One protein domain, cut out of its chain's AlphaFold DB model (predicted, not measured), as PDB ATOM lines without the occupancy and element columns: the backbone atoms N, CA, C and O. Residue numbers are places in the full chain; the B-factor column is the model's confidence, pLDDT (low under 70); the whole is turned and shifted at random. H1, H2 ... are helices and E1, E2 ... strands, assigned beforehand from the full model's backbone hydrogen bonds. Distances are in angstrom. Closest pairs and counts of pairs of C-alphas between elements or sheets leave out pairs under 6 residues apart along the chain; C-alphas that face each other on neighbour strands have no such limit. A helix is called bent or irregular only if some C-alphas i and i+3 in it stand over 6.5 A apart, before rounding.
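This is residues 42 to 204 of the 464 residues of an uncharacterized protein of Batrachochytrium salamandrivorans (UniProt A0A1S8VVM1). Two antiparallel sheets stand face to face as a sandwich, E3 E2 E5 E9 E8 on one side and E4 E1 E6 E7 on the other, their strands running nearly in line. The short helix H2 covers the outward face of the four-stranded sheet, H1 sits beyond one end of H2, and residues 128 to 154 loop round the outside of the five-stranded sheet near E8 on their way to H1. The printed part has 163 residues, with nine named strands and two named helices in the order E1 to E8, H1, H2, E9. The class is mostly strand, with 76 residues, under half, in named elements. The whole is compact, with a radius of gyration of the C-alphas of 14.4 A, and rounded, spanning 41 by 36 by 27 A.

E1, residues 42 to 50, begins at C-alpha 42 (154.968, 156.650, 146.596) and is 24.9 A long. E2, residues 53 to 58, and E3, residues 61 to 65, form a hairpin. E4, residues 76 to 83, is 22.8 A long, and E5, residues 88 to 96, is 26.3 A long. E6, residues 103 to 109, 19.2 A long, and E7, residues 112 to 116, form another hairpin. E8 is residues 125 to 127. H1, residues 155 to 160, is irregular: C-alphas 156 and 159 are 7.5 A apart. H2, residues 164 to 172, is 12.0 A long and begins at C-alpha 164 (165.015, 167.732, 170.360). E9, residues 195 to 203, is 26.0 A long and ends at C-alpha 203 (148.118, 163.046, 152.184).

In the larger sheet, E5 and E9 are antiparallel, with N 92 and O 199 2.9 A apart, within hydrogen-bond range. E2 pairs with E5 through N 55 and O 93, 3.0 A, and E8 with E9 through N 125 and O 200, 2.9 A. E3 and E8 are its edge strands. The twisted smaller sheet pairs E1 with E6 through N 47 and O 106, 3.0 A, and E4 with E1 through N 46 and O 78, 2.9 A. The parts of the sheets that face each other are 11.2 A apart, centre to centre. H2 is on the smaller sheet at a height of 9.3 A, along the strands at 4 degrees to E1 on the local plane; the closest C-alphas of E1 and H2 are those of Thr 47 and Thr 172, 7.1 A. H1 and H2 are close but not clearly touching, their closest C-alphas, of Asn 158 and Leu 165, 7.9 A apart. O i to N i+4 pairs are within range in 4 of 5 for H2 and 0 of 2 for H1, where 2 of 3 O i to N i+3 pairs are.

The C-alphas of Gly 84 and Ser 192, the two farthest apart, are 42.4 A apart. The links E8 to H1, 27 residues, and H2 to E9, 22 residues, are long. The printed part has no cut. Its mean pLDDT is 92.0, and no printed residue is under 70.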
ATOM      1  N   HIS A  42     154.307 155.533 145.938       82.88
ATOM      2  CA  HIS A  42     154.968 156.650 146.596       82.88
ATOM      3  C   HIS A  42     155.510 156.206 147.953       82.88
ATOM      4  O   HIS A  42     154.981 155.285 148.581       82.88
ATOM      5  N   VAL A  43     156.553 156.873 148.436       88.69
ATOM      6  CA  VAL A  43     157.036 156.733 149.811       88.69
ATOM      7  C   VAL A  43     156.576 157.945 150.605       88.69
ATOM      8  O   VAL A  43     157.103 159.044 150.440       88.69
ATOM      9  N   ILE A  44     155.615 157.734 151.504       92.25
ATOM     10  CA  ILE A  44     155.317 158.704 152.558       92.25
ATOM     11  C   ILE A  44     156.418 158.581 153.607       92.25
ATOM     12  O   ILE A  44     156.623 157.497 154.160       92.25
ATOM     13  N   GLY A  45     157.108 159.684 153.885       93.25
ATOM     14  CA  GLY A  45     158.040 159.816 154.998       93.25
ATOM     15  C   GLY A  45     157.512 160.821 156.015       93.25
ATOM     16  O   GLY A  45     157.056 161.895 155.638       93.25
ATOM     17  N   ILE A  46     157.584 160.507 157.304       98.00
ATOM     18  CA  ILE A  46     157.361 161.475 158.381       98.00
ATOM     19  C   ILE A  46     158.535 161.419 159.353       98.00
ATOM     20  O   ILE A  46     158.753 160.412 160.023       98.00
ATOM     21  N   THR A  47     159.297 162.509 159.413       98.00
ATOM     22  CA  THR A  47     160.320 162.730 160.439       98.00
ATOM     23  C   THR A  47     159.688 163.552 161.545       98.00
ATOM     24  O   THR A  47     159.284 164.688 161.296       98.00
ATOM     25  N   MET A  48     159.567 162.977 162.741       98.06
ATOM     26  CA  MET A  48     158.814 163.579 163.837       98.06
ATOM     27  C   MET A  48     159.358 163.254 165.229       98.06
ATOM     28  O   MET A  48     160.071 162.271 165.425       98.06
ATOM     29  N   ALA A  49     158.948 164.077 166.190       96.81
ATOM     30  CA  ALA A  49     158.981 163.811 167.622       96.81
ATOM     31  C   ALA A  49     157.676 164.330 168.250       96.81
ATOM     32  O   ALA A  49     157.023 165.215 167.684       96.81
ATOM     33  N   VAL A  50     157.299 163.783 169.404       96.44
ATOM     34  CA  VAL A  50     156.190 164.290 170.221       96.44
ATOM     35  C   VAL A  50     156.629 164.292 171.671       96.44
ATOM     36  O   VAL A  50     157.206 163.306 172.120       96.44
ATOM     37  N   ASP A  51     156.330 165.377 172.369       93.56
ATOM     38  CA  ASP A  51     156.452 165.461 173.821       93.56
ATOM     39  C   ASP A  51     155.164 164.923 174.486       93.56
ATOM     40  O   ASP A  51     154.068 165.335 174.096       93.56
ATOM     41  N   ASP A  52     155.199 163.936 175.389       89.56
ATOM     42  CA  ASP A  52     156.324 163.032 175.701       89.56
ATOM     43  C   ASP A  52     156.333 161.780 174.812       89.56
ATOM     44  O   ASP A  52     157.383 161.191 174.542       89.56
ATOM     45  N   ASN A  53     155.143 161.276 174.464       93.62
ATOM     46  CA  ASN A  53     154.957 159.953 173.873       93.62
ATOM     47  C   ASN A  53     153.805 159.935 172.861       93.62
ATOM     48  O   ASN A  53     152.969 160.841 172.829       93.62
ATOM     49  N   TYR A  54     153.773 158.929 171.984       96.94
ATOM     50  CA  TYR A  54     152.808 158.923 170.886       96.94
ATOM     51  C   TYR A  54     152.569 157.562 170.241       96.94
ATOM     52  O   TYR A  54     153.424 156.677 170.229       96.94
ATOM     53  N   THR A  55     151.413 157.455 169.587       97.12
ATOM     54  CA  THR A  55     151.182 156.491 168.505       97.12
ATOM     55  C   THR A  55     150.935 157.242 167.201       97.12
ATOM     56  O   THR A  55     150.038 158.081 167.127       97.12
ATOM     57  N   VAL A  56     151.715 156.930 166.165       97.31
ATOM     58  CA  VAL A  56     151.513 157.398 164.787       97.31
ATOM     59  C   VAL A  56     151.029 156.242 163.918       97.31
ATOM     60  O   VAL A  56     151.552 155.133 163.995       97.31
ATOM     61  N   ILE A  57     150.029 156.492 163.077       94.06
ATOM     62  CA  ILE A  57     149.524 155.539 162.087       94.06
ATOM     63  C   ILE A  57     149.742 156.130 160.698       94.06
ATOM     64  O   ILE A  57     149.322 157.254 160.436       94.06
ATOM     65  N   ILE A  58     150.380 155.363 159.811       91.06
ATOM     66  CA  ILE A  58     150.604 155.720 158.406       91.06
ATOM     67  C   ILE A  58     149.911 154.675 157.536       91.06
ATOM     68  O   ILE A  58     150.359 153.532 157.433       91.06
ATOM     69  N   ASN A  59     148.797 155.072 156.922       84.25
ATOM     70  CA  ASN A  59     147.972 154.241 156.046       84.25
ATOM     71  C   ASN A  59     147.682 152.841 156.638       84.25
ATOM     72  O   ASN A  59     147.950 151.812 156.014       84.25
ATOM     73  N   GLY A  60     147.206 152.819 157.889       82.44
ATOM     74  CA  GLY A  60     146.865 151.608 158.646       82.44
ATOM     75  C   GLY A  60     148.022 150.921 159.391       82.44
ATOM     76  O   GLY A  60     147.758 150.022 160.183       82.44
ATOM     77  N   VAL A  61     149.283 151.326 159.195       85.69
ATOM     78  CA  VAL A  61     150.427 150.787 159.960       85.69
ATOM     79  C   VAL A  61     150.716 151.673 161.164       85.69
ATOM     80  O   VAL A  61     151.056 152.840 160.985       85.69
ATOM     81  N   ALA A  62     150.593 151.120 162.371       91.25
ATOM     82  CA  ALA A  62     150.864 151.822 163.622       91.25
ATOM     83  C   ALA A  62     152.324 151.671 164.082       91.25
ATOM     84  O   ALA A  62     152.910 150.593 163.985       91.25
ATOM     85  N   TYR A  63     152.866 152.746 164.648       93.62
ATOM     86  CA  TYR A  63     154.137 152.802 165.361       93.62
ATOM     87  C   TYR A  63     153.916 153.556 166.673       93.62
ATOM     88  O   TYR A  63     153.262 154.600 166.680       93.62
ATOM     89  N   THR A  64     154.475 153.059 167.772       94.69
ATOM     90  CA  THR A  64     154.308 153.649 169.106       94.69
ATOM     91  C   THR A  64     155.672 153.894 169.732       94.69
ATOM     92  O   THR A  64     156.501 152.984 169.771       94.69
ATOM     93  N   ILE A  65     155.889 155.104 170.245       93.06
ATOM     94  CA  ILE A  65     156.975 155.405 171.180       93.06
ATOM     95  C   ILE A  65     156.353 155.447 172.579       93.06
ATOM     96  O   ILE A  65     155.477 156.284 172.806       93.06
ATOM     97  N   PRO A  66     156.738 154.543 173.499       92.06
ATOM     98  CA  PRO A  66     156.264 154.582 174.876       92.06
ATOM     99  C   PRO A  66     156.904 155.750 175.635       92.06
ATOM    100  O   PRO A  66     157.978 156.226 175.270       92.06
ATOM    101  N   PHE A  67     156.262 156.166 176.725       91.38
ATOM    102  CA  PHE A  67     156.798 157.187 177.622       91.38
ATOM    103  C   PHE A  67     158.161 156.798 178.215       91.38
ATOM    104  O   PHE A  67     158.336 155.699 178.749       91.38
ATOM    105  N   SER A  68     159.093 157.747 178.198       89.94
ATOM    106  CA  SER A  68     160.278 157.779 179.049       89.94
ATOM    107  C   SER A  68     160.671 159.234 179.322       89.94
ATOM    108  O   SER A  68     160.241 160.139 178.616       89.94
ATOM    109  N   LEU A  69     161.553 159.479 180.297       87.31
ATOM    110  CA  LEU A  69     162.023 160.837 180.634       87.31
ATOM    111  C   LEU A  69     162.786 161.555 179.499       87.31
ATOM    112  O   LEU A  69     163.177 162.707 179.663       87.31
ATOM    113  N   THR A  70     163.046 160.875 178.379       89.75
ATOM    114  CA  THR A  70     163.740 161.411 177.200       89.75
ATOM    115  C   THR A  70     163.060 161.022 175.882       89.75
ATOM    116  O   THR A  70     163.646 161.213 174.816       89.75
ATOM    117  N   SER A  71     161.831 160.480 175.896       89.50
ATOM    118  CA  SER A  71     161.170 160.015 174.662       89.50
ATOM    119  C   SER A  71     160.872 161.151 173.678       89.50
ATOM    120  O   SER A  71     160.940 160.931 172.467       89.50
ATOM    121  N   TYR A  72     160.682 162.376 174.178       89.69
ATOM    122  CA  TYR A  72     160.557 163.591 173.370       89.69
ATOM    123  C   TYR A  72     161.808 163.888 172.522       89.69
ATOM    124  O   TYR A  72     161.701 164.402 171.411       89.69
ATOM    125  N   GLU A  73     163.007 163.509 172.977       91.75
ATOM    126  CA  GLU A  73     164.257 163.713 172.228       91.75
ATOM    127  C   GLU A  73     164.397 162.763 171.020       91.75
ATOM    128  O   GLU A  73     165.235 162.987 170.138       91.75
ATOM    129  N   ILE A  74     163.584 161.698 170.956       92.19
ATOM    130  CA  ILE A  74     163.694 160.612 169.973       92.19
ATOM    131  C   ILE A  74     163.034 161.006 168.641       92.19
ATOM    132  O   ILE A  74     161.979 160.504 168.242       92.19
ATOM    133  N   VAL A  75     163.715 161.879 167.895       95.69
ATOM    134  CA  VAL A  75     163.327 162.230 166.522       95.69
ATOM    135  C   VAL A  75     163.445 161.002 165.616       95.69
ATOM    136  O   VAL A  75     164.553 160.555 165.295       95.69
ATOM    137  N   THR A  76     162.312 160.489 165.142       95.31
ATOM    138  CA  THR A  76     162.227 159.266 164.334       95.31
ATOM    139  C   THR A  76     161.688 159.561 162.940       95.31
ATOM    140  O   THR A  76     160.774 160.366 162.778       95.31
ATOM    141  N   THR A  77     162.250 158.902 161.923       96.06
ATOM    142  CA  THR A  77     161.733 158.937 160.549       96.06
ATOM    143  C   THR A  77     161.013 157.630 160.255       96.06
ATOM    144  O   THR A  77     161.652 156.588 160.114       96.06
ATOM    145  N   TYR A  78     159.692 157.689 160.145       95.88
ATOM    146  CA  TYR A  78     158.868 156.567 159.706       95.88
ATOM    147  C   TYR A  78     158.625 156.669 158.204       95.88
ATOM    148  O   TYR A  78     158.358 157.757 157.689       95.88
ATOM    149  N   THR A  79     158.695 155.543 157.496       92.00
ATOM    150  CA  THR A  79     158.424 155.480 156.057       92.00
ATOM    151  C   THR A  79     157.417 154.389 155.729       92.00
ATOM    152  O   THR A  79     157.402 153.316 156.335       92.00
ATOM    153  N   LYS A  80     156.565 154.660 154.739       87.69
ATOM    154  CA  LYS A  80     155.591 153.701 154.223       87.69
ATOM    155  C   LYS A  80     155.468 153.841 152.713       87.69
ATOM    156  O   LYS A  80     155.065 154.889 152.214       87.69
ATOM    157  N   THR A  81     155.751 152.756 151.993       85.44
ATOM    158  CA  THR A  81     155.321 152.623 150.597       85.44
ATOM    159  C   THR A  81     153.800 152.517 150.557       85.44
ATOM    160  O   THR A  81     153.203 151.665 151.228       85.44
ATOM    161  N   VAL A  82     153.188 153.392 149.772       82.56
ATOM    162  CA  VAL A  82     151.752 153.480 149.505       82.56
ATOM    163  C   VAL A  82     151.507 153.423 147.998       82.56
ATOM    164  O   VAL A  82     152.423 153.666 147.217       82.56
ATOM    165  N   TYR A  83     150.285 153.082 147.591       80.19
ATOM    166  CA  TYR A  83     149.915 152.887 146.187       80.19
ATOM    167  C   TYR A  83     148.780 153.838 145.771       80.19
ATOM    168  O   TYR A  83     147.913 154.159 146.590       80.19
ATOM    169  N   GLY A  84     148.777 154.244 144.499       78.88
ATOM    170  CA  GLY A  84     147.846 155.197 143.884       78.88
ATOM    171  C   GLY A  84     148.363 156.636 143.966       78.88
ATOM    172  O   GLY A  84     149.518 156.850 144.298       78.88
ATOM    173  N   ASP A  85     147.503 157.625 143.731       78.12
ATOM    174  CA  ASP A  85     147.798 159.046 144.005       78.12
ATOM    175  C   ASP A  85     147.219 159.506 145.368       78.12
ATOM    176  O   ASP A  85     147.120 160.701 145.663       78.12
ATOM    177  N   GLY A  86     146.796 158.552 146.204       81.75
ATOM    178  CA  GLY A  86     146.059 158.782 147.446       81.75
ATOM    179  C   GLY A  86     144.532 158.833 147.252       81.75
ATOM    180  O   GLY A  86     144.027 158.395 146.217       81.75
ATOM    181  N   PRO A  87     143.779 159.345 148.242       88.50
ATOM    182  CA  PRO A  87     144.272 159.897 149.502       88.50
ATOM    183  C   PRO A  87     144.778 158.807 150.462       88.50
ATOM    184  O   PRO A  87     144.234 157.708 150.521       88.50
ATOM    185  N   TRP A  88     145.795 159.138 151.255       91.81
ATOM    186  CA  TRP A  88     146.306 158.307 152.348       91.81
ATOM    187  C   TRP A  88     146.216 159.056 153.673       91.81
ATOM    188  O   TRP A  88     146.203 160.287 153.704       91.81
ATOM    189  N   LEU A  89     146.174 158.319 154.777       93.06
ATOM    190  CA  LEU A  89     145.972 158.886 156.107       93.06
ATOM    191  C   LEU A  89     147.250 158.808 156.951       93.06
ATOM    192  O   LEU A  89     147.823 157.728 157.106       93.06
ATOM    193  N   ILE A  90     147.657 159.939 157.530       97.94
ATOM    194  CA  ILE A  90     148.556 159.992 158.686       97.94
ATOM    195  C   ILE A  90     147.747 160.493 159.881       97.94
ATOM    196  O   ILE A  90     147.126 161.555 159.813       97.94
ATOM    197  N   THR A  91     147.793 159.769 160.996       98.12
ATOM    198  CA  THR A  91     147.273 160.255 162.281       98.12
ATOM    199  C   THR A  91     148.288 160.088 163.390       98.12
ATOM    200  O   THR A  91     148.961 159.064 163.445       98.12
ATOM    201  N   VAL A  92     148.347 161.049 164.307       98.50
ATOM    202  CA  VAL A  92     149.144 160.965 165.534       98.50
ATOM    203  C   VAL A  92     148.212 161.161 166.721       98.50
ATOM    204  O   VAL A  92     147.466 162.136 166.764       98.50
ATOM    205  N   GLN A  93     148.262 160.259 167.696       98.06
ATOM    206  CA  GLN A  93     147.804 160.542 169.052       98.06
ATOM    207  C   GLN A  93     149.048 160.831 169.888       98.06
ATOM    208  O   GLN A  93     149.809 159.910 170.185       98.06
ATOM    209  N   GLY A  94     149.264 162.103 170.216       96.44
ATOM    210  CA  GLY A  94     150.270 162.518 171.191       96.44
ATOM    211  C   GLY A  94     149.703 162.436 172.601       96.44
ATOM    212  O   GLY A  94     148.509 162.680 172.788       96.44
ATOM    213  N   GLN A  95     150.538 162.098 173.577       94.69
ATOM    214  CA  GLN A  95     150.208 162.074 174.998       94.69
ATOM    215  C   GLN A  95     151.327 162.751 175.789       94.69
ATOM    216  O   GLN A  95     152.475 162.312 175.741       94.69
ATOM    217  N   ASP A  96     150.959 163.788 176.535       93.12
ATOM    218  CA  ASP A  96     151.896 164.635 177.276       93.12
ATOM    219  C   ASP A  96     151.629 164.623 178.787       93.12
ATOM    220  O   ASP A  96     150.470 164.584 179.236       93.12
ATOM    221  N   ILE A  97     152.722 164.662 179.549       91.00
ATOM    222  CA  ILE A  97     152.858 164.608 181.002       91.00
ATOM    223  C   ILE A  97     153.736 165.785 181.457       91.00
ATOM    224  O   ILE A  97     154.820 165.639 182.017       91.00
ATOM    225  N   GLY A  98     153.228 166.999 181.291       89.94
ATOM    226  CA  GLY A  98     153.900 168.157 181.852       89.94
ATOM    227  C   GLY A  98     153.153 169.461 181.661       89.94
ATOM    228  O   GLY A  98     151.930 169.514 181.501       89.94
ATOM    229  N   ASN A  99     153.938 170.536 181.718       89.88
ATOM    230  CA  ASN A  99     153.470 171.909 181.542       89.88
ATOM    231  C   ASN A  99     153.557 172.386 180.083       89.88
ATOM    232  O   ASN A  99     153.035 173.457 179.759       89.88
ATOM    233  N   VAL A 100     154.242 171.630 179.225       92.50
ATOM    234  CA  VAL A 100     154.612 172.001 177.857       92.50
ATOM    235  C   VAL A 100     154.549 170.743 177.002       92.50
ATOM    236  O   VAL A 100     155.068 169.733 177.443       92.50
ATOM    237  N   ALA A 101     153.931 170.830 175.825       94.44
ATOM    238  CA  ALA A 101     153.696 169.719 174.908       94.44
ATOM    239  C   ALA A 101     153.901 170.150 173.452       94.44
ATOM    240  O   ALA A 101     153.644 171.305 173.100       94.44
ATOM    241  N   GLY A 102     154.282 169.232 172.563       95.81
ATOM    242  CA  GLY A 102     154.453 169.571 171.149       95.81
ATOM    243  C   GLY A 102     154.581 168.374 170.218       95.81
ATOM    244  O   GLY A 102     155.400 167.493 170.447       95.81
ATOM    245  N   LEU A 103     153.822 168.382 169.115       97.50
ATOM    246  CA  LEU A 103     154.157 167.614 167.914       97.50
ATOM    247  C   LEU A 103     155.100 168.445 167.040       97.50
ATOM    248  O   LEU A 103     154.794 169.585 166.686       97.50
ATOM    249  N   PHE A 104     156.195 167.827 166.614       97.62
ATOM    250  CA  PHE A 104     157.118 168.354 165.619       97.62
ATOM    251  C   PHE A 104     157.149 167.379 164.452       97.62
ATOM    252  O   PHE A 104     157.461 166.209 164.666       97.62
ATOM    253  N   ALA A 105     156.841 167.813 163.230       98.12
ATOM    254  CA  ALA A 105     156.882 166.915 162.079       98.12
ATOM    255  C   ALA A 105     157.197 167.615 160.754       98.12
ATOM    256  O   ALA A 105     156.677 168.689 160.440       98.12
ATOM    257  N   VAL A 106     157.984 166.922 159.932       97.94
ATOM    258  CA  VAL A 106     158.096 167.165 158.493       97.94
ATOM    259  C   VAL A 106     157.635 165.913 157.766       97.94
ATOM    260  O   VAL A 106     158.208 164.835 157.931       97.94
ATOM    261  N   VAL A 107     156.585 166.074 156.967       97.81
ATOM    262  CA  VAL A 107     156.031 165.034 156.101       97.81
ATOM    263  C   VAL A 107     156.529 165.262 154.685       97.81
ATOM    264  O   VAL A 107     156.454 166.379 154.168       97.81
ATOM    265  N   THR A 108     157.008 164.197 154.054       91.56
ATOM    266  CA  THR A 108     157.481 164.159 152.674       91.56
ATOM    267  C   THR A 108     156.725 163.111 151.863       91.56
ATOM    268  O   THR A 108     156.239 162.112 152.397       91.56
ATOM    269  N   ILE A 109     156.648 163.336 150.551       90.12
ATOM    270  CA  ILE A 109     156.246 162.333 149.561       90.12
ATOM    271  C   ILE A 109     157.420 162.196 148.596       90.12
ATOM    272  O   ILE A 109     157.868 163.194 148.036       90.12
ATOM    273  N   ASP A 110     157.971 160.991 148.467       85.75
ATOM    274  CA  ASP A 110     159.152 160.695 147.639       85.75
ATOM    275  C   ASP A 110     160.366 161.595 147.955       85.75
ATOM    276  O   ASP A 110     161.159 161.956 147.088       85.75
ATOM    277  N   GLY A 111     160.498 161.990 149.227       84.38
ATOM    278  CA  GLY A 111     161.534 162.910 149.710       84.38
ATOM    279  C   GLY A 111     161.221 164.402 149.525       84.38
ATOM    280  O   GLY A 111     161.908 165.233 150.114       84.38
ATOM    281  N   VAL A 112     160.166 164.767 148.789       86.81
ATOM    282  CA  VAL A 112     159.738 166.163 148.600       86.81
ATOM    283  C   VAL A 112     158.879 166.623 149.790       86.81
ATOM    284  O   VAL A 112     157.915 165.933 150.127       86.81
ATOM    285  N   PRO A 113     159.168 167.774 150.433       90.38
ATOM    286  CA  PRO A 113     158.348 168.318 151.519       90.38
ATOM    287  C   PRO A 113     156.882 168.547 151.130       90.38
ATOM    288  O   PRO A 113     156.585 169.182 150.121       90.38
ATOM    289  N   TYR A 114     155.969 168.063 151.973       93.62
ATOM    290  CA  TYR A 114     154.516 168.147 151.790       93.62
ATOM    291  C   TYR A 114     153.815 168.944 152.899       93.62
ATOM    292  O   TYR A 114     152.858 169.669 152.623       93.62
ATOM    293  N   SER A 115     154.273 168.816 154.149       96.81
ATOM    294  CA  SER A 115     153.739 169.549 155.304       96.81
ATOM    295  C   SER A 115     154.792 169.662 156.406       96.81
ATOM    296  O   SER A 115     155.324 168.643 156.843       96.81
ATOM    297  N   THR A 116     155.029 170.878 156.898       97.31
ATOM    298  CA  THR A 116     155.964 171.178 157.997       97.31
ATOM    299  C   THR A 116     155.202 171.851 159.144       97.31
ATOM    300  O   THR A 116     154.553 172.878 158.926       97.31
ATOM    301  N   THR A 117     155.248 171.279 160.354       97.06
ATOM    302  CA  THR A 117     154.439 171.732 161.504       97.06
ATOM    303  C   THR A 117     154.688 173.193 161.871       97.06
ATOM    304  O   THR A 117     155.830 173.653 161.871       97.06
ATOM    305  N   ALA A 118     153.602 173.911 162.190       93.19
ATOM    306  CA  ALA A 118     153.617 175.314 162.610       93.19
ATOM    307  C   ALA A 118     154.296 176.281 161.605       93.19
ATOM    308  O   ALA A 118     154.866 177.306 161.969       93.19
ATOM    309  N   THR A 119     154.171 175.972 160.310       93.25
ATOM    310  CA  THR A 119     154.539 176.853 159.186       93.25
ATOM    311  C   THR A 119     153.351 177.039 158.233       93.25
ATOM    312  O   THR A 119     152.407 176.245 158.292       93.25
ATOM    313  N   PRO A 120     153.390 177.997 157.282       93.75
ATOM    314  CA  PRO A 120     152.333 178.157 156.277       93.75
ATOM    315  C   PRO A 120     152.110 176.928 155.381       93.75
ATOM    316  O   PRO A 120     151.085 176.833 154.712       93.75
ATOM    317  N   THR A 121     153.053 175.977 155.361       91.50
ATOM    318  CA  THR A 121     152.909 174.702 154.638       91.50
ATOM    319  C   THR A 121     152.183 173.625 155.446       91.50
ATOM    320  O   THR A 121     151.899 172.561 154.899       91.50
ATOM    321  N   ASN A 122     151.890 173.868 156.729       96.25
ATOM    322  CA  ASN A 122     151.261 172.879 157.588       96.25
ATOM    323  C   ASN A 122     149.864 172.486 157.083       96.25
ATOM    324  O   ASN A 122     149.013 173.335 156.820       96.25
ATOM    325  N   LYS A 123     149.623 171.176 157.026       95.62
ATOM    326  CA  LYS A 123     148.344 170.556 156.666       95.62
ATOM    327  C   LYS A 123     147.752 169.702 157.797       95.62
ATOM    328  O   LYS A 123     146.655 169.176 157.625       95.62
ATOM    329  N   PHE A 124     148.447 169.545 158.929       97.44
ATOM    330  CA  PHE A 124     147.908 168.840 160.094       97.44
ATOM    331  C   PHE A 124     146.768 169.625 160.736       97.44
ATOM    332  O   PHE A 124     146.946 170.769 161.166       97.44
ATOM    333  N   ARG A 125     145.633 168.944 160.870       96.38
ATOM    334  CA  ARG A 125     144.491 169.324 161.696       96.38
ATOM    335  C   ARG A 125     144.645 168.712 163.081       96.38
ATOM    336  O   ARG A 125     145.082 167.569 163.183       96.38
ATOM    337  N   MET A 126     144.279 169.438 164.135       96.81
ATOM    338  CA  MET A 126     144.383 168.975 165.520       96.81
ATOM    339  C   MET A 126     143.127 169.258 166.355       96.81
ATOM    340  O   MET A 126     142.437 170.260 166.147       96.81
ATOM    341  N   THR A 127     142.874 168.407 167.348       96.19
ATOM    342  CA  THR A 127     141.843 168.613 168.377       96.19
ATOM    343  C   THR A 127     142.320 168.116 169.750       96.19
ATOM    344  O   THR A 127     142.909 167.034 169.824       96.19
ATOM    345  N   PRO A 128     142.043 168.850 170.849       94.12
ATOM    346  CA  PRO A 128     142.216 168.342 172.214       94.12
ATOM    347  C   PRO A 128     141.081 167.391 172.634       94.12
ATOM    348  O   PRO A 128     141.223 166.618 173.578       94.12
ATOM    349  N   ASN A 129     139.931 167.454 171.955       93.81
ATOM    350  CA  ASN A 129     138.767 166.628 172.262       93.81
ATOM    351  C   ASN A 129     138.926 165.245 171.629       93.81
ATOM    352  O   ASN A 129     139.216 165.162 170.434       93.81
ATOM    353  N   ALA A 130     138.670 164.188 172.405       94.81
ATOM    354  CA  ALA A 130     138.668 162.805 171.933       94.81
ATOM    355  C   ALA A 130     137.738 162.637 170.708       94.81
ATOM    356  O   ALA A 130     136.534 162.882 170.827       94.81
ATOM    357  N   PRO A 131     138.263 162.249 169.531       95.69
ATOM    358  CA  PRO A 131     137.454 162.085 168.331       95.69
ATOM    359  C   PRO A 131     136.487 160.901 168.411       95.69
ATOM    360  O   PRO A 131     136.710 159.932 169.138       95.69
ATOM    361  N   ALA A 132     135.451 160.938 167.573       93.56
ATOM    362  CA  ALA A 132     134.606 159.777 167.320       93.56
ATOM    363  C   ALA A 132     135.398 158.626 166.659       93.56
ATOM    364  O   ALA A 132     136.448 158.831 166.042       93.56
ATOM    365  N   ALA A 133     134.871 157.403 166.768       90.81
ATOM    366  CA  ALA A 133     135.454 156.225 166.132       90.81
ATOM    367  C   ALA A 133     135.641 156.427 164.615       90.81
ATOM    368  O   ALA A 133     134.824 157.069 163.957       90.81
ATOM    369  N   GLY A 134     136.726 155.875 164.067       86.81
ATOM    370  CA  GLY A 134     137.088 156.010 162.652       86.81
ATOM    371  C   GLY A 134     138.044 157.164 162.331       86.81
ATOM    372  O   GLY A 134     138.641 157.148 161.260       86.81
ATOM    373  N   TRP A 135     138.284 158.118 163.241       92.31
ATOM    374  CA  TRP A 135     139.172 159.273 162.989       92.31
ATOM    375  C   TRP A 135     140.587 158.907 162.496       92.31
ATOM    376  O   TRP A 135     141.195 159.664 161.736       92.31
ATOM    377  N   ASN A 136     141.092 157.744 162.924       89.50
ATOM    378  CA  ASN A 136     142.424 157.205 162.643       89.50
ATOM    379  C   ASN A 136     142.461 156.102 161.570       89.50
ATOM    380  O   ASN A 136     143.531 155.554 161.302       89.50
ATOM    381  N   THR A 137     141.324 155.762 160.961       85.56
ATOM    382  CA  THR A 137     141.230 154.708 159.933       85.56
ATOM    383  C   THR A 137     140.469 155.143 158.683       85.56
ATOM    384  O   THR A 137     140.826 154.715 157.588       85.56
ATOM    385  N   ASP A 138     139.468 156.013 158.814       84.44
ATOM    386  CA  ASP A 138     138.709 156.565 157.696       84.44
ATOM    387  C   ASP A 138     139.389 157.825 157.140       84.44
ATOM    388  O   ASP A 138     139.539 158.854 157.810       84.44
ATOM    389  N   VAL A 139     139.785 157.756 155.869       84.00
ATOM    390  CA  VAL A 139     140.388 158.871 155.130       84.00
ATOM    391  C   VAL A 139     139.377 159.984 154.808       84.00
ATOM    392  O   VAL A 139     139.779 161.134 154.622       84.00
ATOM    393  N   TYR A 140     138.073 159.695 154.865       86.25
ATOM    394  CA  TYR A 140     136.980 160.648 154.649       86.25
ATOM    395  C   TYR A 140     136.345 161.182 155.945       86.25
ATOM    396  O   TYR A 140     135.402 161.972 155.875       86.25
ATOM    397  N   PHE A 141     136.888 160.829 157.117       85.19
ATOM    398  CA  PHE A 141     136.442 161.364 158.405       85.19
ATOM    399  C   PHE A 141     136.426 162.903 158.403       85.19
ATOM    400  O   PHE A 141     137.418 163.550 158.048       85.19
ATOM    401  N   ASN A 142     135.307 163.494 158.832       90.12
ATOM    402  CA  ASN A 142     135.114 164.942 158.825       90.12
ATOM    403  C   ASN A 142     135.831 165.626 160.004       90.12
ATOM    404  O   ASN A 142     135.284 165.763 161.097       90.12
ATOM    405  N   ASP A 143     137.040 166.116 159.744       92.25
ATOM    406  CA  ASP A 143     137.843 166.944 160.647       92.25
ATOM    407  C   ASP A 143     137.801 168.445 160.282       92.25
ATOM    408  O   ASP A 143     138.658 169.212 160.709       92.25
ATOM    409  N   ALA A 144     136.813 168.912 159.502       89.81
ATOM    410  CA  ALA A 144     136.784 170.292 158.994       89.81
ATOM    411  C   ALA A 144     136.739 171.384 160.082       89.81
ATOM    412  O   ALA A 144     137.164 172.508 159.826       89.81
ATOM    413  N   ALA A 145     136.256 171.055 161.283       92.75
ATOM    414  CA  ALA A 145     136.225 171.953 162.441       92.75
ATOM    415  C   ALA A 145     137.507 171.915 163.303       92.75
ATOM    416  O   ALA A 145     137.593 172.629 164.301       92.75
ATOM    417  N   TRP A 146     138.484 171.064 162.973       95.75
ATOM    418  CA  TRP A 146     139.723 170.922 163.744       95.75
ATOM    419  C   TRP A 146     140.705 172.052 163.422       95.75
ATOM    420  O   TRP A 146     140.801 172.529 162.289       95.75
ATOM    421  N   TYR A 147     141.479 172.467 164.421       94.56
ATOM    422  CA  TYR A 147     142.390 173.599 164.294       94.56
ATOM    423  C   TYR A 147     143.627 173.240 163.458       94.56
ATOM    424  O   TYR A 147     144.177 172.151 163.587       94.56
ATOM    425  N   THR A 148     144.099 174.161 162.618       94.19
ATOM    426  CA  THR A 148     145.361 174.023 161.871       94.19
ATOM    427  C   THR A 148     146.291 175.155 162.287       94.19
ATOM    428  O   THR A 148     146.011 176.319 162.009       94.19
ATOM    429  N   GLN A 149     147.404 174.827 162.942       94.00
ATOM    430  CA  GLN A 149     148.412 175.813 163.333       94.00
ATOM    431  C   GLN A 149     149.369 176.068 162.161       94.00
ATOM    432  O   GLN A 149     150.143 175.184 161.789       94.00
ATOM    433  N   THR A 150     149.304 177.254 161.557       94.19
ATOM    434  CA  THR A 150     150.118 177.650 160.386       94.19
ATOM    435  C   THR A 150     151.275 178.595 160.726       94.19
ATOM    436  O   THR A 150     152.015 179.019 159.839       94.19
ATOM    437  N   THR A 151     151.462 178.913 162.004       91.75
ATOM    438  CA  THR A 151     152.543 179.757 162.524       91.75
ATOM    439  C   THR A 151     153.099 179.163 163.814       91.75
ATOM    440  O   THR A 151     152.411 178.427 164.526       91.75
ATOM    441  N   ASP A 152     154.349 179.477 164.137       92.62
ATOM    442  CA  ASP A 152     154.947 179.122 165.422       92.62
ATOM    443  C   ASP A 152     154.358 180.031 166.507       92.62
ATOM    444  O   ASP A 152     154.763 181.182 166.646       92.62
ATOM    445  N   THR A 153     153.336 179.551 167.222       90.25
ATOM    446  CA  THR A 153     152.827 180.237 168.420       90.25
ATOM    447  C   THR A 153     153.678 179.898 169.639       90.25
ATOM    448  O   THR A 153     153.813 180.715 170.542       90.25
ATOM    449  N   CYS A 154     154.282 178.708 169.643       91.38
ATOM    450  CA  CYS A 154     154.909 178.065 170.794       91.38
ATOM    451  C   CYS A 154     156.346 178.539 171.065       91.38
ATOM    452  O   CYS A 154     157.113 177.849 171.742       91.38
ATOM    453  N   THR A 155     156.723 179.710 170.544       84.94
ATOM    454  CA  THR A 155     158.101 180.218 170.542       84.94
ATOM    455  C   THR A 155     158.713 180.330 171.932       84.94
ATOM    456  O   THR A 155     159.913 180.095 172.092       84.94
ATOM    457  N   ASP A 156     157.879 180.641 172.924       87.44
ATOM    458  CA  ASP A 156     158.250 180.859 174.326       87.44
ATOM    459  C   ASP A 156     158.801 179.590 174.998       87.44
ATOM    460  O   ASP A 156     159.516 179.669 175.996       87.44
ATOM    461  N   TYR A 157     158.502 178.420 174.424       89.62
ATOM    462  CA  TYR A 157     158.866 177.106 174.948       89.62
ATOM    463  C   TYR A 157     160.069 176.467 174.241       89.62
ATOM    464  O   TYR A 157     160.509 175.392 174.638       89.62
ATOM    465  N   ASN A 158     160.667 177.119 173.237       88.25
ATOM    466  CA  ASN A 158     161.814 176.567 172.497       88.25
ATOM    467  C   ASN A 158     163.019 176.204 173.395       88.25
ATOM    468  O   ASN A 158     163.815 175.338 173.037       88.25
ATOM    469  N   ASN A 159     163.150 176.832 174.568       91.25
ATOM    470  CA  ASN A 159     164.181 176.517 175.561       91.25
ATOM    471  C   ASN A 159     163.929 175.216 176.354       91.25
ATOM    472  O   ASN A 159     164.852 174.746 177.013       91.25
ATOM    473  N   GLN A 160     162.728 174.633 176.284       91.31
ATOM    474  CA  GLN A 160     162.396 173.339 176.899       91.31
ATOM    475  C   GLN A 160     162.877 172.152 176.052       91.31
ATOM    476  O   GLN A 160     163.003 171.042 176.555       91.31
ATOM    477  N   TRP A 161     163.209 172.391 174.778       93.25
ATOM    478  CA  TRP A 161     163.566 171.355 173.805       93.25
ATOM    479  C   TRP A 161     165.010 171.472 173.269       93.25
ATOM    480  O   TRP A 161     165.222 171.351 172.057       93.25
ATOM    481  N   PRO A 162     166.031 171.690 174.129       91.62
ATOM    482  CA  PRO A 162     167.394 172.001 173.689       91.62
ATOM    483  C   PRO A 162     168.056 170.855 172.915       91.62
ATOM    484  O   PRO A 162     168.898 171.120 172.063       91.62
ATOM    485  N   ASN A 163     167.657 169.602 173.166       91.56
ATOM    486  CA  ASN A 163     168.182 168.418 172.480       91.56
ATOM    487  C   ASN A 163     167.301 167.985 171.293       91.56
ATOM    488  O   ASN A 163     167.821 167.606 170.243       91.56
ATOM    489  N   LEU A 164     165.970 168.086 171.420       94.50
ATOM    490  CA  LEU A 164     165.015 167.732 170.360       94.50
ATOM    491  C   LEU A 164     165.207 168.634 169.131       94.50
ATOM    492  O   LEU A 164     165.379 168.120 168.024       94.50
ATOM    493  N   LEU A 165     165.219 169.963 169.301       94.38
ATOM    494  CA  LEU A 165     165.218 170.895 168.166       94.38
ATOM    495  C   LEU A 165     166.458 170.746 167.253       94.38
ATOM    496  O   LEU A 165     166.265 170.621 166.040       94.38
ATOM    497  N   PRO A 166     167.714 170.677 167.752       93.94
ATOM    498  CA  PRO A 166     168.879 170.425 166.899       93.94
ATOM    499  C   PRO A 166     168.834 169.057 166.205       93.94
ATOM    500  O   PRO A 166     169.113 168.976 165.007       93.94
ATOM    501  N   ASN A 167     168.428 168.000 166.920       94.12
ATOM    502  CA  ASN A 167     168.293 166.650 166.361       94.12
ATOM    503  C   ASN A 167     167.239 166.586 165.246       94.12
ATOM    504  O   ASN A 167     167.400 165.842 164.276       94.12
ATOM    505  N   LEU A 168     166.174 167.382 165.365       95.62
ATOM    506  CA  LEU A 168     165.137 167.520 164.352       95.62
ATOM    507  C   LEU A 168     165.675 168.243 163.119       95.62
ATOM    508  O   LEU A 168     165.635 167.681 162.025       95.62
ATOM    509  N   TYR A 169     166.247 169.439 163.284       94.19
ATOM    510  CA  TYR A 169     166.749 170.229 162.155       94.19
ATOM    511  C   TYR A 169     167.871 169.514 161.396       94.19
ATOM    512  O   TYR A 169     167.908 169.586 160.168       94.19
ATOM    513  N   ALA A 170     168.726 168.752 162.085       93.00
ATOM    514  CA  ALA A 170     169.743 167.912 161.454       93.00
ATOM    515  C   ALA A 170     169.156 166.849 160.500       93.00
ATOM    516  O   ALA A 170     169.817 166.462 159.539       93.00
ATOM    517  N   LYS A 171     167.917 166.391 160.740       92.88
ATOM    518  CA  LYS A 171     167.210 165.410 159.896       92.88
ATOM    519  C   LYS A 171     166.240 166.033 158.891       92.88
ATOM    520  O   LYS A 171     165.903 165.374 157.911       92.88
ATOM    521  N   THR A 172     165.751 167.250 159.136       94.50
ATOM    522  CA  THR A 172     164.695 167.872 158.317       94.50
ATOM    523  C   THR A 172     165.156 169.042 157.454       94.50
ATOM    524  O   THR A 172     164.404 169.445 156.568       94.50
ATOM    525  N   SER A 173     166.358 169.590 157.671       87.81
ATOM    526  CA  SER A 173     166.897 170.723 156.903       87.81
ATOM    527  C   SER A 173     166.759 170.518 155.379       87.81
ATOM    528  O   SER A 173     167.082 169.436 154.884       87.81
ATOM    529  N   PRO A 174     166.275 171.518 154.611       91.38
ATOM    530  CA  PRO A 174     166.014 172.906 155.009       91.38
ATOM    531  C   PRO A 174     164.641 173.146 155.665       91.38
ATOM    532  O   PRO A 174     164.302 174.290 155.958       91.38
ATOM    533  N   GLN A 175     163.823 172.111 155.884       94.75
ATOM    534  CA  GLN A 175     162.529 172.261 156.551       94.75
ATOM    535  C   GLN A 175     162.708 172.444 158.058       94.75
ATOM    536  O   GLN A 175     163.346 171.639 158.738       94.75
ATOM    537  N   VAL A 176     162.095 173.503 158.581       93.62
ATOM    538  CA  VAL A 176     162.178 173.904 159.986       93.62
ATOM    539  C   VAL A 176     160.811 173.694 160.629       93.62
ATOM    540  O   VAL A 176     159.967 174.588 160.635       93.62
ATOM    541  N   ALA A 177     160.574 172.480 161.125       94.94
ATOM    542  CA  ALA A 177     159.371 172.154 161.884       94.94
ATOM    543  C   ALA A 177     159.407 172.810 163.269       94.94
ATOM    544  O   ALA A 177     160.425 172.777 163.958       94.94
ATOM    545  N   ARG A 178     158.280 173.391 163.678       94.69
ATOM    546  CA  ARG A 178     158.083 173.979 165.009       94.69
ATOM    547  C   ARG A 178     156.993 173.231 165.769       94.69
ATOM    548  O   ARG A 178     156.251 172.448 165.166       94.69
ATOM    549  N   ALA A 179     156.934 173.446 167.080       95.38
ATOM    550  CA  ALA A 179     155.979 172.771 167.947       95.38
ATOM    551  C   ALA A 179     154.542 173.143 167.565       95.38
ATOM    552  O   ALA A 179     154.224 174.319 167.355       95.38
ATOM    553  N   MET A 180     153.660 172.147 167.514       95.12
ATOM    554  CA  MET A 180     152.222 172.376 167.486       95.12
ATOM    555  C   MET A 180     151.497 171.593 168.573       95.12
ATOM    556  O   MET A 180     151.704 170.390 168.734       95.12
ATOM    557  N   TRP A 181     150.622 172.289 169.297       93.62
ATOM    558  CA  TRP A 181     149.716 171.713 170.287       93.62
ATOM    559  C   TRP A 181     148.714 172.788 170.725       93.62
ATOM    560  O   TRP A 181     149.100 173.922 171.029       93.62
ATOM    561  N   TYR A 182     147.420 172.465 170.747       85.88
ATOM    562  CA  TYR A 182     146.389 173.453 171.062       85.88
ATOM    563  C   TYR A 182     146.159 173.586 172.585       85.88
ATOM    564  O   TYR A 182     145.953 172.580 173.253       85.88
ATOM    565  N   HIS A 183     146.109 174.778 173.189       78.00
ATOM    566  CA  HIS A 183     146.412 176.097 172.627       78.00
ATOM    567  C   HIS A 183     147.789 176.564 173.108       78.00
ATOM    568  O   HIS A 183     148.030 176.657 174.309       78.00
ATOM    569  N   ASN A 184     148.659 176.902 172.156       87.00
ATOM    570  CA  ASN A 184     149.994 177.436 172.397       87.00
ATOM    571  C   ASN A 184     150.940 176.541 173.226       87.00
ATOM    572  O   ASN A 184     151.615 177.037 174.119       87.00
ATOM    573  N   CYS A 185     150.979 175.230 172.977       92.94
ATOM    574  CA  CYS A 185     151.929 174.287 173.599       92.94
ATOM    575  C   CYS A 185     151.966 174.198 175.128       92.94
ATOM    576  O   CYS A 185     152.646 173.330 175.659       92.94
ATOM    577  N   LYS A 186     151.178 174.987 175.855       90.38
ATOM    578  CA  LYS A 186     150.965 174.815 177.283       90.38
ATOM    579  C   LYS A 186     150.096 173.585 177.524       90.38
ATOM    580  O   LYS A 186     149.011 173.467 176.952       90.38
ATOM    581  N   ASN A 187     150.533 172.722 178.430       87.75
ATOM    582  CA  ASN A 187     149.783 171.553 178.865       87.75
ATOM    583  C   ASN A 187     149.675 171.480 180.400       87.75
ATOM    584  O   ASN A 187     150.196 172.343 181.107       87.75
ATOM    585  N   THR A 188     148.916 170.506 180.908       88.81
ATOM    586  CA  THR A 188     148.759 170.195 182.342       88.81
ATOM    587  C   THR A 188     148.599 168.685 182.574       88.81
ATOM    588  O   THR A 188     147.758 168.237 183.358       88.81
ATOM    589  N   GLY A 189     149.347 167.878 181.822       89.38
ATOM    590  CA  GLY A 189     149.329 166.420 181.930       89.38
ATOM    591  C   GLY A 189     150.023 165.907 183.187       89.38
ATOM    592  O   GLY A 189     150.919 166.548 183.730       89.38
ATOM    593  N   THR A 190     149.617 164.728 183.655       91.94
ATOM    594  CA  THR A 190     150.277 164.028 184.767       91.94
ATOM    595  C   THR A 190     150.464 162.552 184.431       91.94
ATOM    596  O   THR A 190     149.735 162.010 183.607       91.94
ATOM    597  N   MET A 191     151.384 161.864 185.116       87.94
ATOM    598  CA  MET A 191     151.618 160.419 184.934       87.94
ATOM    599  C   MET A 191     150.339 159.568 185.045       87.94
ATOM    600  O   MET A 191     150.221 158.543 184.382       87.94
ATOM    601  N   SER A 192     149.385 159.975 185.891       90.81
ATOM    602  CA  SER A 192     148.105 159.283 186.092       90.81
ATOM    603  C   SER A 192     146.983 159.760 185.163       90.81
ATOM    604  O   SER A 192     145.974 159.069 185.033       90.81
ATOM    605  N   ALA A 193     147.139 160.920 184.521       90.62
ATOM    606  CA  ALA A 193     146.196 161.474 183.556       90.62
ATOM    607  C   ALA A 193     146.927 162.273 182.450       90.62
ATOM    608  O   ALA A 193     146.847 163.510 182.429       90.62
ATOM    609  N   PRO A 194     147.629 161.598 181.516       92.75
ATOM    610  CA  PRO A 194     148.264 162.259 180.380       92.75
ATOM    611  C   PRO A 194     147.224 162.986 179.524       92.75
ATOM    612  O   PRO A 194     146.113 162.486 179.311       92.75
ATOM    613  N   LYS A 195     147.567 164.162 178.997       94.38
ATOM    614  CA  LYS A 195     146.671 164.887 178.083       94.38
ATOM    615  C   LYS A 195     146.934 164.431 176.659       94.38
ATOM    616  O   LYS A 195     148.067 164.478 176.192       94.38
ATOM    617  N   SER A 196     145.880 163.987 175.976       95.44
ATOM    618  CA  SER A 196     145.962 163.610 174.566       95.44
ATOM    619  C   SER A 196     145.748 164.814 173.650       95.44
ATOM    620  O   SER A 196     144.873 165.642 173.905       95.44
ATOM    621  N   MET A 197     146.483 164.849 172.542       97.06
ATOM    622  CA  MET A 197     146.196 165.690 171.381       97.06
ATOM    623  C   MET A 197     146.120 164.793 170.146       97.06
ATOM    624  O   MET A 197     146.966 163.917 169.944       97.06
ATOM    625  N   TYR A 198     145.088 164.995 169.335       98.19
ATOM    626  CA  TYR A 198     144.803 164.159 168.175       98.19
ATOM    627  C   TYR A 198     145.091 164.953 166.914       98.19
ATOM    628  O   TYR A 198     144.464 165.983 166.681       98.19
ATOM    629  N   PHE A 199     146.029 164.470 166.104       98.44
ATOM    630  CA  PHE A 199     146.459 165.101 164.864       98.44
ATOM    631  C   PHE A 199     146.085 164.229 163.671       98.44
ATOM    632  O   PHE A 199     146.292 163.014 163.688       98.44
ATOM    633  N   ARG A 200     145.576 164.853 162.610       97.94
ATOM    634  CA  ARG A 200     145.147 164.193 161.378       97.94
ATOM    635  C   ARG A 200     145.673 164.939 160.159       97.94
ATOM    636  O   ARG A 200     145.631 166.166 160.097       97.94
ATOM    637  N   LEU A 201     146.183 164.184 159.193       97.50
ATOM    638  CA  LEU A 201     146.663 164.683 157.914       97.50
ATOM    639  C   LEU A 201     146.254 163.712 156.806       97.50
ATOM    640  O   LEU A 201     146.690 162.561 156.777       97.50
ATOM    641  N   VAL A 202     145.450 164.205 155.868       92.31
ATOM    642  CA  VAL A 202     145.198 163.514 154.604       92.31
ATOM    643  C   VAL A 202     146.294 163.905 153.618       92.31
ATOM    644  O   VAL A 202     146.459 165.077 153.282       92.31
ATOM    645  N   VAL A 203     147.050 162.910 153.171       89.38
ATOM    646  CA  VAL A 203     148.118 163.046 152.184       89.38
ATOM    647  C   VAL A 203     147.549 162.696 150.816       89.38
ATOM    648  O   VAL A 203     147.065 161.588 150.598       89.38
ATOM    649  N   VAL A 204     147.620 163.641 149.886       83.19
ATOM    650  CA  VAL A 204     147.350 163.413 148.461       83.19
ATOM    651  C   VAL A 204     148.686 163.495 147.744       83.19
ATOM    652  O   VAL A 204     149.433 164.450 147.970       83.19
TER     653      VAL A 204